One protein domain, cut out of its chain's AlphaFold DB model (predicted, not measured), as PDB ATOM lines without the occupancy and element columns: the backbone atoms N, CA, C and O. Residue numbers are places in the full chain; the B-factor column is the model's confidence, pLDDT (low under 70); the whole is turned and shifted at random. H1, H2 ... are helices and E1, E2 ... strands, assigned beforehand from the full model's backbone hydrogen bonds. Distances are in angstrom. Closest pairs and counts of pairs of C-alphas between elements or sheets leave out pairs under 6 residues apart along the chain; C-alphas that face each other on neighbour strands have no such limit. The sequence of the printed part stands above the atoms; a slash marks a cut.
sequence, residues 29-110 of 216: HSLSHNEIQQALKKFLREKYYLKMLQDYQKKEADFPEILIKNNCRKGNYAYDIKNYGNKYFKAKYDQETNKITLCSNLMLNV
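Overview. This is residues 29 to 110 of the 216 residues of a protein of Pseudocohnilembus persalinus (UniProt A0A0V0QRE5). A small three-stranded sheet has two helices, H1 and H2, meeting in an L at one side and a long loop, residues 70 to 90, reaching toward the opposite end. The 82 printed residues hold H1, H2, E1, E2, E3 in that order; the sheet, E1 E3 E2, is mixed. The class is mixed, with under half of the residues in named elements. The whole is loose, radius of gyration of the C-alphas 15.4 A, spanning 47 by 32 by 17 A.

Along the chain. The strands are E1, residues 65 to 69, 12.8 A; E3, 99 to 103, 12.9 A, ending at C-alpha 103 (-46.672, -11.413, 27.898); and E2, 91 to 94, 10.0 A. H1, residues 33 to 43, 15.2 A, begins at C-alpha 33 (-43.566, -15.810, 36.673); H2, 47 to 58, measures 16.5 A.

Arrangement. E1 and E3 are parallel, N 67 and O 100 being 2.8 A apart. E2 and E3 form an antiparallel hairpin, with N 92 and O 101 at 2.9 A. H1 only grazes the sheet, with residues 33 to 40. H1 and H2 are close but not clearly touching, closest C-alphas Phe 43 and Tyr 49 at 7.5 A, about perpendicular at 76 degrees. H2 is not on the sheet. In H1 and H2 every O i to N i+4 pair is within hydrogen-bond range.

Size, cuts and confidence. The farthest C-alphas, Lys 58 and Tyr 79, are 47.6 A apart. The printed part has no cut; E1 to E2 is a long link. Residues 29 to 31 and 73 to 89 have pLDDT under 70.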
ATOM      1  N   HIS A  29     -31.695 -15.277  30.213       55.41
ATOM      2  CA  HIS A  29     -32.700 -16.136  30.839       55.41
ATOM      3  C   HIS A  29     -34.071 -15.450  30.765       55.41
ATOM      4  O   HIS A  29     -34.223 -14.323  31.229       55.41
ATOM      5  N   SER A  30     -35.081 -16.126  30.208       59.69
ATOM      6  CA  SER A  30     -36.477 -15.677  30.301       59.69
ATOM      7  C   SER A  30     -36.896 -15.573  31.768       59.69
ATOM      8  O   SER A  30     -36.700 -16.535  32.514       59.69
ATOM      9  N   LEU A  31     -37.506 -14.457  32.169       65.00
ATOM     10  CA  LEU A  31     -37.963 -14.271  33.549       65.00
ATOM     11  C   LEU A  31     -39.049 -15.288  33.924       65.00
ATOM     12  O   LEU A  31     -40.023 -15.490  33.192       65.00
ATOM     13  N   SER A  32     -38.919 -15.887  35.104       71.94
ATOM     14  CA  SER A  32     -39.970 -16.705  35.702       71.94
ATOM     15  C   SER A  32     -41.179 -15.851  36.109       71.94
ATOM     16  O   SER A  32     -41.090 -14.646  36.351       71.94
ATOM     17  N   HIS A  33     -42.342 -16.493  36.245       74.81
ATOM     18  CA  HIS A  33     -43.566 -15.810  36.673       74.81
ATOM     19  C   HIS A  33     -43.417 -15.137  38.053       74.81
ATOM     20  O   HIS A  33     -43.926 -14.039  38.264       74.81
ATOM     21  N   ASN A  34     -42.683 -15.768  38.977       80.12
ATOM     22  CA  ASN A  34     -42.432 -15.226  40.314       80.12
ATOM     23  C   ASN A  34     -41.546 -13.969  40.260       80.12
ATOM     24  O   ASN A  34     -41.873 -12.967  40.893       80.12
ATOM     25  N   GLU A  35     -40.475 -13.981  39.459       77.12
ATOM     26  CA  GLU A  35     -39.605 -12.810  39.272       77.12
ATOM     27  C   GLU A  35     -40.381 -11.615  38.716       77.12
ATOM     28  O   GLU A  35     -40.206 -10.493  39.184       77.12
ATOM     29  N   ILE A  36     -41.303 -11.857  37.783       77.81
ATOM     30  CA  ILE A  36     -42.155 -10.808  37.216       77.81
ATOM     31  C   ILE A  36     -43.122 -10.249  38.255       77.81
ATOM     32  O   ILE A  36     -43.261  -9.033  38.366       77.81
ATOM     33  N   GLN A  37     -43.781 -11.100  39.044       82.19
ATOM     34  CA  GLN A  37     -44.677 -10.623  40.101       82.19
ATOM     35  C   GLN A  37     -43.928  -9.808  41.163       82.19
ATOM     36  O   GLN A  37     -44.437  -8.791  41.641       82.19
ATOM     37  N   GLN A  38     -42.718 -10.231  41.535       84.00
ATOM     38  CA  GLN A  38     -41.875  -9.498  42.478       84.00
ATOM     39  C   GLN A  38     -41.398  -8.167  41.892       84.00
ATOM     40  O   GLN A  38     -41.495  -7.141  42.569       84.00
ATOM     41  N   ALA A  39     -40.947  -8.161  40.634       83.88
ATOM     42  CA  ALA A  39     -40.553  -6.951  39.923       83.88
ATOM     43  C   ALA A  39     -41.723  -5.969  39.813       83.88
ATOM     44  O   ALA A  39     -41.565  -4.807  40.167       83.88
ATOM     45  N   LEU A  40     -42.918  -6.438  39.444       86.00
ATOM     46  CA  LEU A  40     -44.122  -5.612  39.370       86.00
ATOM     47  C   LEU A  40     -44.450  -4.964  40.719       86.00
ATOM     48  O   LEU A  40     -44.638  -3.751  40.796       86.00
ATOM     49  N   LYS A  41     -44.470  -5.751  41.803       86.06
ATOM     50  CA  LYS A  41     -44.705  -5.231  43.161       86.06
ATOM     51  C   LYS A  41     -43.661  -4.195  43.566       86.06
ATOM     52  O   LYS A  41     -43.998  -3.237  44.258       86.06
ATOM     53  N   LYS A  42     -42.402  -4.397  43.176       86.50
ATOM     54  CA  LYS A  42     -41.314  -3.450  43.435       86.50
ATOM     55  C   LYS A  42     -41.506  -2.165  42.631       86.50
ATOM     56  O   LYS A  42     -41.430  -1.091  43.214       86.50
ATOM     57  N   PHE A  43     -41.798  -2.282  41.339       85.56
ATOM     58  CA  PHE A  43     -41.998  -1.151  40.442       85.56
ATOM     59  C   PHE A  43     -43.158  -0.289  40.897       85.56
ATOM     60  O   PHE A  43     -42.942   0.886  41.125       85.56
ATOM     61  N   LEU A  44     -44.331  -0.855  41.184       84.00
ATOM     62  CA  LEU A  44     -45.503  -0.079  41.619       84.00
ATOM     63  C   LEU A  44     -45.310   0.686  42.946       84.00
ATOM     64  O   LEU A  44     -46.143   1.518  43.297       84.00
ATOM     65  N   ARG A  45     -44.222   0.434  43.687       82.94
ATOM     66  CA  ARG A  45     -43.825   1.200  44.881       82.94
ATOM     67  C   ARG A  45     -42.855   2.342  44.580       82.94
ATOM     68  O   ARG A  45     -42.535   3.116  45.479       82.94
ATOM     69  N   GLU A  46     -42.351   2.444  43.358       82.69
ATOM     70  CA  GLU A  46     -41.514   3.562  42.949       82.69
ATOM     71  C   GLU A  46     -42.333   4.854  42.930       82.69
ATOM     72  O   GLU A  46     -43.510   4.873  42.560       82.69
ATOM     73  N   LYS A  47     -41.677   5.962  43.293       77.94
ATOM     74  CA  LYS A  47     -42.283   7.299  43.397       77.94
ATOM     75  C   LYS A  47     -43.097   7.680  42.156       77.94
ATOM     76  O   LYS A  47     -44.159   8.285  42.282       77.94
ATOM     77  N   TYR A  48     -42.606   7.287  40.981       79.06
ATOM     78  CA  TYR A  48     -43.257   7.496  39.693       79.06
ATOM     79  C   TYR A  48     -44.698   6.956  39.665       79.06
ATOM     80  O   TYR A  48     -45.637   7.722  39.452       79.06
ATOM     81  N   TYR A  49     -44.899   5.669  39.960       83.88
ATOM     82  CA  TYR A  49     -46.236   5.071  39.925       83.88
ATOM     83  C   TYR A  49     -47.079   5.456  41.134       83.88
ATOM     84  O   TYR A  49     -48.296   5.538  41.014       83.88
ATOM     85  N   LEU A  50     -46.461   5.746  42.285       85.50
ATOM     86  CA  LEU A  50     -47.194   6.270  43.440       85.50
ATOM     87  C   LEU A  50     -47.901   7.586  43.101       85.50
ATOM     88  O   LEU A  50     -49.057   7.768  43.476       85.50
ATOM     89  N   LYS A  51     -47.245   8.479  42.349       86.25
ATOM     90  CA  LYS A  51     -47.873   9.718  41.875       86.25
ATOM     91  C   LYS A  51     -49.026   9.435  40.911       86.25
ATOM     92  O   LYS A  51     -50.093  10.015  41.077       86.25
ATOM     93  N   MET A  52     -48.849   8.508  39.963       88.06
ATOM     94  CA  MET A  52     -49.952   8.079  39.096       88.06
ATOM     95  C   MET A  52     -51.140   7.573  39.921       88.06
ATOM     96  O   MET A  52     -52.252   8.050  39.735       88.06
ATOM     97  N   LEU A  53     -50.907   6.662  40.869       88.81
ATOM     98  CA  LEU A  53     -51.946   6.100  41.737       88.81
ATOM     99  C   LEU A  53     -52.689   7.181  42.535       88.81
ATOM    100  O   LEU A  53     -53.908   7.104  42.666       88.81
ATOM    101  N   GLN A  54     -51.984   8.203  43.026       89.81
ATOM    102  CA  GLN A  54     -52.613   9.346  43.693       89.81
ATOM    103  C   GLN A  54     -53.542  10.123  42.759       89.81
ATOM    104  O   GLN A  54     -54.611  10.547  43.191       89.81
ATOM    105  N   ASP A  55     -53.164  10.317  41.496       90.81
ATOM    106  CA  ASP A  55     -54.022  11.003  40.526       90.81
ATOM    107  C   ASP A  55     -55.277  10.176  40.201       90.81
ATOM    108  O   ASP A  55     -56.367  10.740  40.137       90.81
ATOM    109  N   TYR A  56     -55.149   8.845  40.092       92.25
ATOM    110  CA  TYR A  56     -56.296   7.931  39.968       92.25
ATOM    111  C   TYR A  56     -57.242   8.031  41.166       92.25
ATOM    112  O   TYR A  56     -58.445   8.190  40.983       92.25
ATOM    113  N   GLN A  57     -56.704   8.032  42.389       92.31
ATOM    114  CA  GLN A  57     -57.505   8.201  43.604       92.31
ATOM    115  C   GLN A  57     -58.214   9.559  43.647       92.31
ATOM    116  O   GLN A  57     -59.397   9.618  43.962       92.31
ATOM    117  N   LYS A  58     -57.517  10.650  43.305       93.44
ATOM    118  CA  LYS A  58     -58.089  12.008  43.295       93.44
ATOM    119  C   LYS A  58     -59.205  12.177  42.269       93.44
ATOM    120  O   LYS A  58     -60.123  12.949  42.516       93.44
ATOM    121  N   LYS A  59     -59.091  11.517  41.115       92.19
ATOM    122  CA  LYS A  59     -60.107  11.542  40.055       92.19
ATOM    123  C   LYS A  59     -61.198  10.484  40.224       92.19
ATOM    124  O   LYS A  59     -62.066  10.408  39.363       92.19
ATOM    125  N   GLU A  60     -61.144   9.678  41.287       92.88
ATOM    126  CA  GLU A  60     -62.060   8.549  41.502       92.88
ATOM    127  C   GLU A  60     -62.109   7.598  40.286       92.88
ATOM    128  O   GLU A  60     -63.147   7.042  39.943       92.88
ATOM    129  N   ALA A  61     -60.965   7.430  39.611       91.69
ATOM    130  CA  ALA A  61     -60.826   6.596  38.424       91.69
ATOM    131  C   ALA A  61     -60.197   5.238  38.768       91.69
ATOM    132  O   ALA A  61     -59.281   5.149  39.592       91.69
ATOM    133  N   ASP A  62     -60.623   4.188  38.067       92.00
ATOM    134  CA  ASP A  62     -60.085   2.842  38.254       92.00
ATOM    135  C   ASP A  62     -58.689   2.696  37.639       92.00
ATOM    136  O   ASP A  62     -58.475   2.909  36.438       92.00
ATOM    137  N   PHE A  63     -57.729   2.272  38.462       92.75
ATOM    138  CA  PHE A  63     -56.399   1.904  37.988       92.75
ATOM    139  C   PHE A  63     -56.481   0.647  37.102       92.75
ATOM    140  O   PHE A  63     -57.193  -0.293  37.466       92.75
ATOM    141  N   PRO A  64     -55.762   0.587  35.963       94.06
ATOM    142  CA  PRO A  64     -55.850  -0.550  35.053       94.06
ATOM    143  C   PRO A  64     -55.439  -1.864  35.727       94.06
ATOM    144  O   PRO A  64     -54.411  -1.946  36.407       94.06
ATOM    145  N   GLU A  65     -56.201  -2.927  35.481       94.00
ATOM    146  CA  GLU A  65     -55.847  -4.267  35.953       94.00
ATOM    147  C   GLU A  65     -54.656  -4.805  35.140       94.00
ATOM    148  O   GLU A  65     -54.699  -4.866  33.910       94.00
ATOM    149  N   ILE A  66     -53.586  -5.224  35.824       92.38
ATOM    150  CA  ILE A  66     -52.375  -5.757  35.185       92.38
ATOM    151  C   ILE A  66     -52.429  -7.289  35.174       92.38
ATOM    152  O   ILE A  66     -52.276  -7.943  36.205       92.38
ATOM    153  N   LEU A  67     -52.594  -7.865  33.984       90.25
ATOM    154  CA  LEU A  67     -52.649  -9.303  33.738       90.25
ATOM    155  C   LEU A  67     -51.318  -9.815  33.186       90.25
ATOM    156  O   LEU A  67     -50.876  -9.392  32.119       90.25
ATOM    157  N   ILE A  68     -50.709 -10.794  33.856       86.25
ATOM    158  CA  ILE A  68     -49.484 -11.455  33.380       86.25
ATOM    159  C   ILE A  68     -49.856 -12.792  32.731       86.25
ATOM    160  O   ILE A  68     -50.367 -13.689  33.399       86.25
ATOM    161  N   LYS A  69     -49.563 -12.944  31.437       85.50
ATOM    162  CA  LYS A  69     -49.773 -14.178  30.665       85.50
ATOM    163  C   LYS A  69     -48.437 -14.781  30.246       85.50
ATOM    164  O   LYS A  69     -47.546 -14.064  29.808       85.50
ATOM    165  N   ASN A  70     -48.322 -16.104  30.323       77.38
ATOM    166  CA  ASN A  70     -47.117 -16.857  29.949       77.38
ATOM    167  C   ASN A  70     -47.263 -17.665  28.649       77.38
ATOM    168  O   ASN A  70     -46.312 -18.304  28.212       77.38
ATOM    169  N   ASN A  71     -48.450 -17.667  28.049       75.62
ATOM    170  CA  ASN A  71     -48.797 -18.467  26.878       75.62
ATOM    171  C   ASN A  71     -48.991 -17.606  25.621       75.62
ATOM    172  O   ASN A  71     -49.684 -18.009  24.686       75.62
ATOM    173  N   CYS A  72     -48.385 -16.417  25.583       76.38
ATOM    174  CA  CYS A  72     -48.422 -15.576  24.396       76.38
ATOM    175  C   CYS A  72     -47.576 -16.205  23.287       76.38
ATOM    176  O   CYS A  72     -46.487 -16.715  23.534       76.38
ATOM    177  N   ARG A  73     -48.045 -16.178  22.043       64.38
ATOM    178  CA  ARG A  73     -47.246 -16.660  20.908       64.38
ATOM    179  C   ARG A  73     -46.522 -15.477  20.286       64.38
ATOM    180  O   ARG A  73     -47.015 -14.367  20.344       64.38
ATOM    181  N   LYS A  74     -45.333 -15.666  19.720       55.66
ATOM    182  CA  LYS A  74     -44.714 -14.607  18.913       55.66
ATOM    183  C   LYS A  74     -45.350 -14.667  17.524       55.66
ATOM    184  O   LYS A  74     -45.352 -15.732  16.914       55.66
ATOM    185  N   GLY A  75     -45.893 -13.558  17.026       48.47
ATOM    186  CA  GLY A  75     -46.283 -13.469  15.616       48.47
ATOM    187  C   GLY A  75     -45.030 -13.519  14.733       48.47
ATOM    188  O   GLY A  75     -44.037 -12.856  15.043       48.47
ATOM    189  N   ASN A  76     -45.038 -14.314  13.661       39.28
ATOM    190  CA  ASN A  76     -43.918 -14.365  12.717       39.28
ATOM    191  C   ASN A  76     -43.927 -13.110  11.835       39.28
ATOM    192  O   ASN A  76     -44.843 -12.907  11.046       39.28
ATOM    193  N   TYR A  77     -42.887 -12.281  11.960       38.31
ATOM    194  CA  TYR A  77     -42.780 -10.981  11.283       38.31
ATOM    195  C   TYR A  77     -42.614 -11.090   9.756       38.31
ATOM    196  O   TYR A  77     -42.939 -10.160   9.030       38.31
ATOM    197  N   ALA A  78     -42.098 -12.220   9.264       36.59
ATOM    198  CA  ALA A  78     -41.505 -12.283   7.931       36.59
ATOM    199  C   ALA A  78     -42.435 -12.751   6.795       36.59
ATOM    200  O   ALA A  78     -42.061 -12.587   5.641       36.59
ATOM    201  N   TYR A  79     -43.613 -13.335   7.063       31.64
ATOM    202  CA  TYR A  79     -44.314 -14.092   6.006       31.64
ATOM    203  C   TYR A  79     -45.843 -14.057   5.994       31.64
ATOM    204  O   TYR A  79     -46.437 -14.808   5.225       31.64
ATOM    205  N   ASP A  80     -46.508 -13.203   6.775       35.62
ATOM    206  CA  ASP A  80     -47.975 -13.238   6.801       35.62
ATOM    207  C   ASP A  80     -48.631 -11.858   6.699       35.62
ATOM    208  O   ASP A  80     -49.052 -11.245   7.677       35.62
ATOM    209  N   ILE A  81     -48.737 -11.381   5.457       40.69
ATOM    210  CA  ILE A  81     -49.514 -10.188   5.087       40.69
ATOM    211  C   ILE A  81     -51.024 -10.442   5.301       40.69
ATOM    212  O   ILE A  81     -51.798  -9.495   5.400       40.69
ATOM    213  N   LYS A  82     -51.461 -11.709   5.406       38.06
ATOM    214  CA  LYS A  82     -52.873 -12.094   5.550       38.06
ATOM    215  C   LYS A  82     -53.329 -12.225   7.015       38.06
ATOM    216  O   LYS A  82     -54.521 -12.092   7.260       38.06
ATOM    217  N   ASN A  83     -52.418 -12.401   7.983       37.78
ATOM    218  CA  ASN A  83     -52.707 -12.452   9.433       37.78
ATOM    219  C   ASN A  83     -52.087 -11.291  10.236       37.78
ATOM    220  O   ASN A  83     -51.591 -11.477  11.353       37.78
ATOM    221  N   TYR A  84     -52.137 -10.070   9.702       39.41
ATOM    222  CA  TYR A  84     -51.632  -8.865  10.378       39.41
ATOM    223  C   TYR A  84     -52.232  -8.646  11.787       39.41
ATOM    224  O   TYR A  84     -51.553  -8.117  12.665       39.41
ATOM    225  N   GLY A  85     -53.458  -9.124  12.036       38.91
ATOM    226  CA  GLY A  85     -54.140  -9.040  13.336       38.91
ATOM    227  C   GLY A  85     -53.530  -9.886  14.468       38.91
ATOM    228  O   GLY A  85     -53.899  -9.698  15.624       38.91
ATOM    229  N   ASN A  86     -52.573 -10.780  14.178       35.16
ATOM    230  CA  ASN A  86     -51.930 -11.658  15.173       35.16
ATOM    231  C   ASN A  86     -50.504 -11.221  15.560       35.16
ATOM    232  O   ASN A  86     -49.681 -12.028  16.008       35.16
ATOM    233  N   LYS A  87     -50.184  -9.932  15.407       46.12
ATOM    234  CA  LYS A  87     -48.932  -9.350  15.900       46.12
ATOM    235  C   LYS A  87     -49.006  -9.139  17.412       46.12
ATOM    236  O   LYS A  87     -49.768  -8.319  17.916       46.12
ATOM    237  N   TYR A  88     -48.204  -9.897  18.152       50.69
ATOM    238  CA  TYR A  88     -48.122  -9.764  19.601       50.69
ATOM    239  C   TYR A  88     -47.178  -8.629  19.985       50.69
ATOM    240  O   TYR A  88     -45.984  -8.671  19.689       50.69
ATOM    241  N   PHE A  89     -47.708  -7.660  20.724       62.44
ATOM    242  CA  PHE A  89     -46.897  -6.786  21.558       62.44
ATOM    243  C   PHE A  89     -46.571  -7.525  22.852       62.44
ATOM    244  O   PHE A  89     -47.417  -8.238  23.397       62.44
ATOM    245  N   LYS A  90     -45.351  -7.343  23.365       76.62
ATOM    246  CA  LYS A  90     -44.971  -7.869  24.686       76.62
ATOM    247  C   LYS A  90     -45.900  -7.332  25.779       76.62
ATOM    248  O   LYS A  90     -46.116  -8.014  26.773       76.62
ATOM    249  N   ALA A  91     -46.502  -6.164  25.558       83.75
ATOM    250  CA  ALA A  91     -47.537  -5.592  26.399       83.75
ATOM    251  C   ALA A  91     -48.616  -4.876  25.576       83.75
ATOM    252  O   ALA A  91     -48.304  -4.280  24.545       83.75
ATOM    253  N   LYS A  92     -49.874  -4.920  26.027       87.75
ATOM    254  CA  LYS A  92     -50.988  -4.192  25.401       87.75
ATOM    255  C   LYS A  92     -52.002  -3.723  26.443       87.75
ATOM    256  O   LYS A  92     -52.565  -4.548  27.162       87.75
ATOM    257  N   TYR A  93     -52.264  -2.422  26.467       91.25
ATOM    258  CA  TYR A  93     -53.427  -1.815  27.100       91.25
ATOM    259  C   TYR A  93     -54.671  -1.972  26.214       91.25
ATOM    260  O   TYR A  93     -54.657  -1.605  25.034       91.25
ATOM    261  N   ASP A  94     -55.728  -2.530  26.796       89.69
ATOM    262  CA  ASP A  94     -57.075  -2.600  26.248       89.69
ATOM    263  C   ASP A  94     -57.951  -1.526  26.902       89.69
ATOM    264  O   ASP A  94     -58.214  -1.552  28.106       89.69
ATOM    265  N   GLN A  95     -58.390  -0.580  26.078       88.75
ATOM    266  CA  GLN A  95     -59.154   0.591  26.495       88.75
ATOM    267  C   GLN A  95     -60.606   0.258  26.844       88.75
ATOM    268  O   GLN A  95     -61.230   1.021  27.575       88.75
ATOM    269  N   GLU A  96     -61.162  -0.827  26.296       87.38
ATOM    270  CA  GLU A  96     -62.564  -1.196  26.522       87.38
ATOM    271  C   GLU A  96     -62.739  -1.871  27.877       87.38
ATOM    272  O   GLU A  96     -63.716  -1.626  28.581       87.38
ATOM    273  N   THR A  97     -61.764  -2.697  28.256       91.75
ATOM    274  CA  THR A  97     -61.795  -3.452  29.511       91.75
ATOM    275  C   THR A  97     -60.945  -2.838  30.623       91.75
ATOM    276  O   THR A  97     -60.987  -3.336  31.744       91.75
ATOM    277  N   ASN A  98     -60.192  -1.768  30.336       93.06
ATOM    278  CA  ASN A  98     -59.219  -1.137  31.237       93.06
ATOM    279  C   ASN A  98     -58.170  -2.133  31.779       93.06
ATOM    280  O   ASN A  98     -57.865  -2.171  32.972       93.06
ATOM    281  N   LYS A  99     -57.624  -2.982  30.896       94.62
ATOM    282  CA  LYS A  99     -56.673  -4.048  31.261       94.62
ATOM    283  C   LYS A  99     -55.347  -3.881  30.539       94.62
ATOM    284  O   LYS A  99     -55.310  -3.652  29.333       94.62
ATOM    285  N   ILE A 100     -54.242  -4.078  31.250       93.56
ATOM    286  CA  ILE A 100     -52.900  -4.186  30.672       93.56
ATOM    287  C   ILE A 100     -52.510  -5.659  30.665       93.56
ATOM    288  O   ILE A 100     -52.335  -6.268  31.714       93.56
ATOM    289  N   THR A 101     -52.345  -6.242  29.481       90.25
ATOM    290  CA  THR A 101     -51.822  -7.607  29.342       90.25
ATOM    291  C   THR A 101     -50.320  -7.565  29.096       90.25
ATOM    292  O   THR A 101     -49.884  -6.963  28.118       90.25
ATOM    293  N   LEU A 102     -49.542  -8.244  29.941       88.56
ATOM    294  CA  LEU A 102     -48.092  -8.417  29.833       88.56
ATOM    295  C   LEU A 102     -47.769  -9.879  29.499       88.56
ATOM    296  O   LEU A 102     -48.137 -10.794  30.235       88.56
ATOM    297  N   CYS A 103     -47.069 -10.099  28.392       84.12
ATOM    298  CA  CYS A 103     -46.672 -11.413  27.898       84.12
ATOM    299  C   CYS A 103     -45.287 -11.802  28.424       84.12
ATOM    300  O   CYS A 103     -44.274 -11.560  27.765       84.12
ATOM    301  N   SER A 104     -45.244 -12.433  29.598       79.50
ATOM    302  CA  SER A 104     -44.003 -12.758  30.308       79.50
ATOM    303  C   SER A 104     -43.023 -13.578  29.478       79.50
ATOM    304  O   SER A 104     -41.829 -13.316  29.481       79.50
ATOM    305  N   ASN A 105     -43.528 -14.556  28.729       75.38
ATOM    306  CA  ASN A 105     -42.709 -15.469  27.938       75.38
ATOM    307  C   ASN A 105     -42.106 -14.824  26.676       75.38
ATOM    308  O   ASN A 105     -41.309 -15.460  25.990       75.38
ATOM    309  N   LEU A 106     -42.502 -13.591  26.347       78.06
ATOM    310  CA  LEU A 106     -41.931 -12.808  25.250       78.06
ATOM    311  C   LEU A 106     -40.939 -11.746  25.746       78.06
ATOM    312  O   LEU A 106     -40.293 -11.101  24.918       78.06
ATOM    313  N   MET A 107     -40.822 -11.549  27.060       79.69
ATOM    314  CA  MET A 107     -39.935 -10.562  27.672       79.69
ATOM    315  C   MET A 107     -38.627 -11.209  28.097       79.69
ATOM    316  O   MET A 107     -38.606 -12.297  28.672       79.69
ATOM    317  N   LEU A 108     -37.529 -10.534  27.786       72.19
ATOM    318  CA  LEU A 108     -36.207 -11.124  27.886       72.19
ATOM    319  C   LEU A 108     -35.507 -10.811  29.209       72.19
ATOM    320  O   LEU A 108     -34.641 -11.569  29.629       72.19
ATOM    321  N   ASN A 109     -35.849  -9.697  29.860       73.94
ATOM    322  CA  ASN A 109     -35.247  -9.279  31.125       73.94
ATOM    323  C   ASN A 109     -36.141  -8.270  31.873       73.94
ATOM    324  O   ASN A 109     -37.199  -7.863  31.390       73.94
ATOM    325  N   VAL A 110     -35.714  -7.884  33.082       79.00
ATOM    326  CA  VAL A 110     -36.468  -6.994  33.988       79.00
ATOM    327  C   VAL A 110     -36.593  -5.572  33.443       79.00
ATOM    328  O   VAL A 110     -37.618  -4.929  33.661       79.00
TER     329      VAL A 110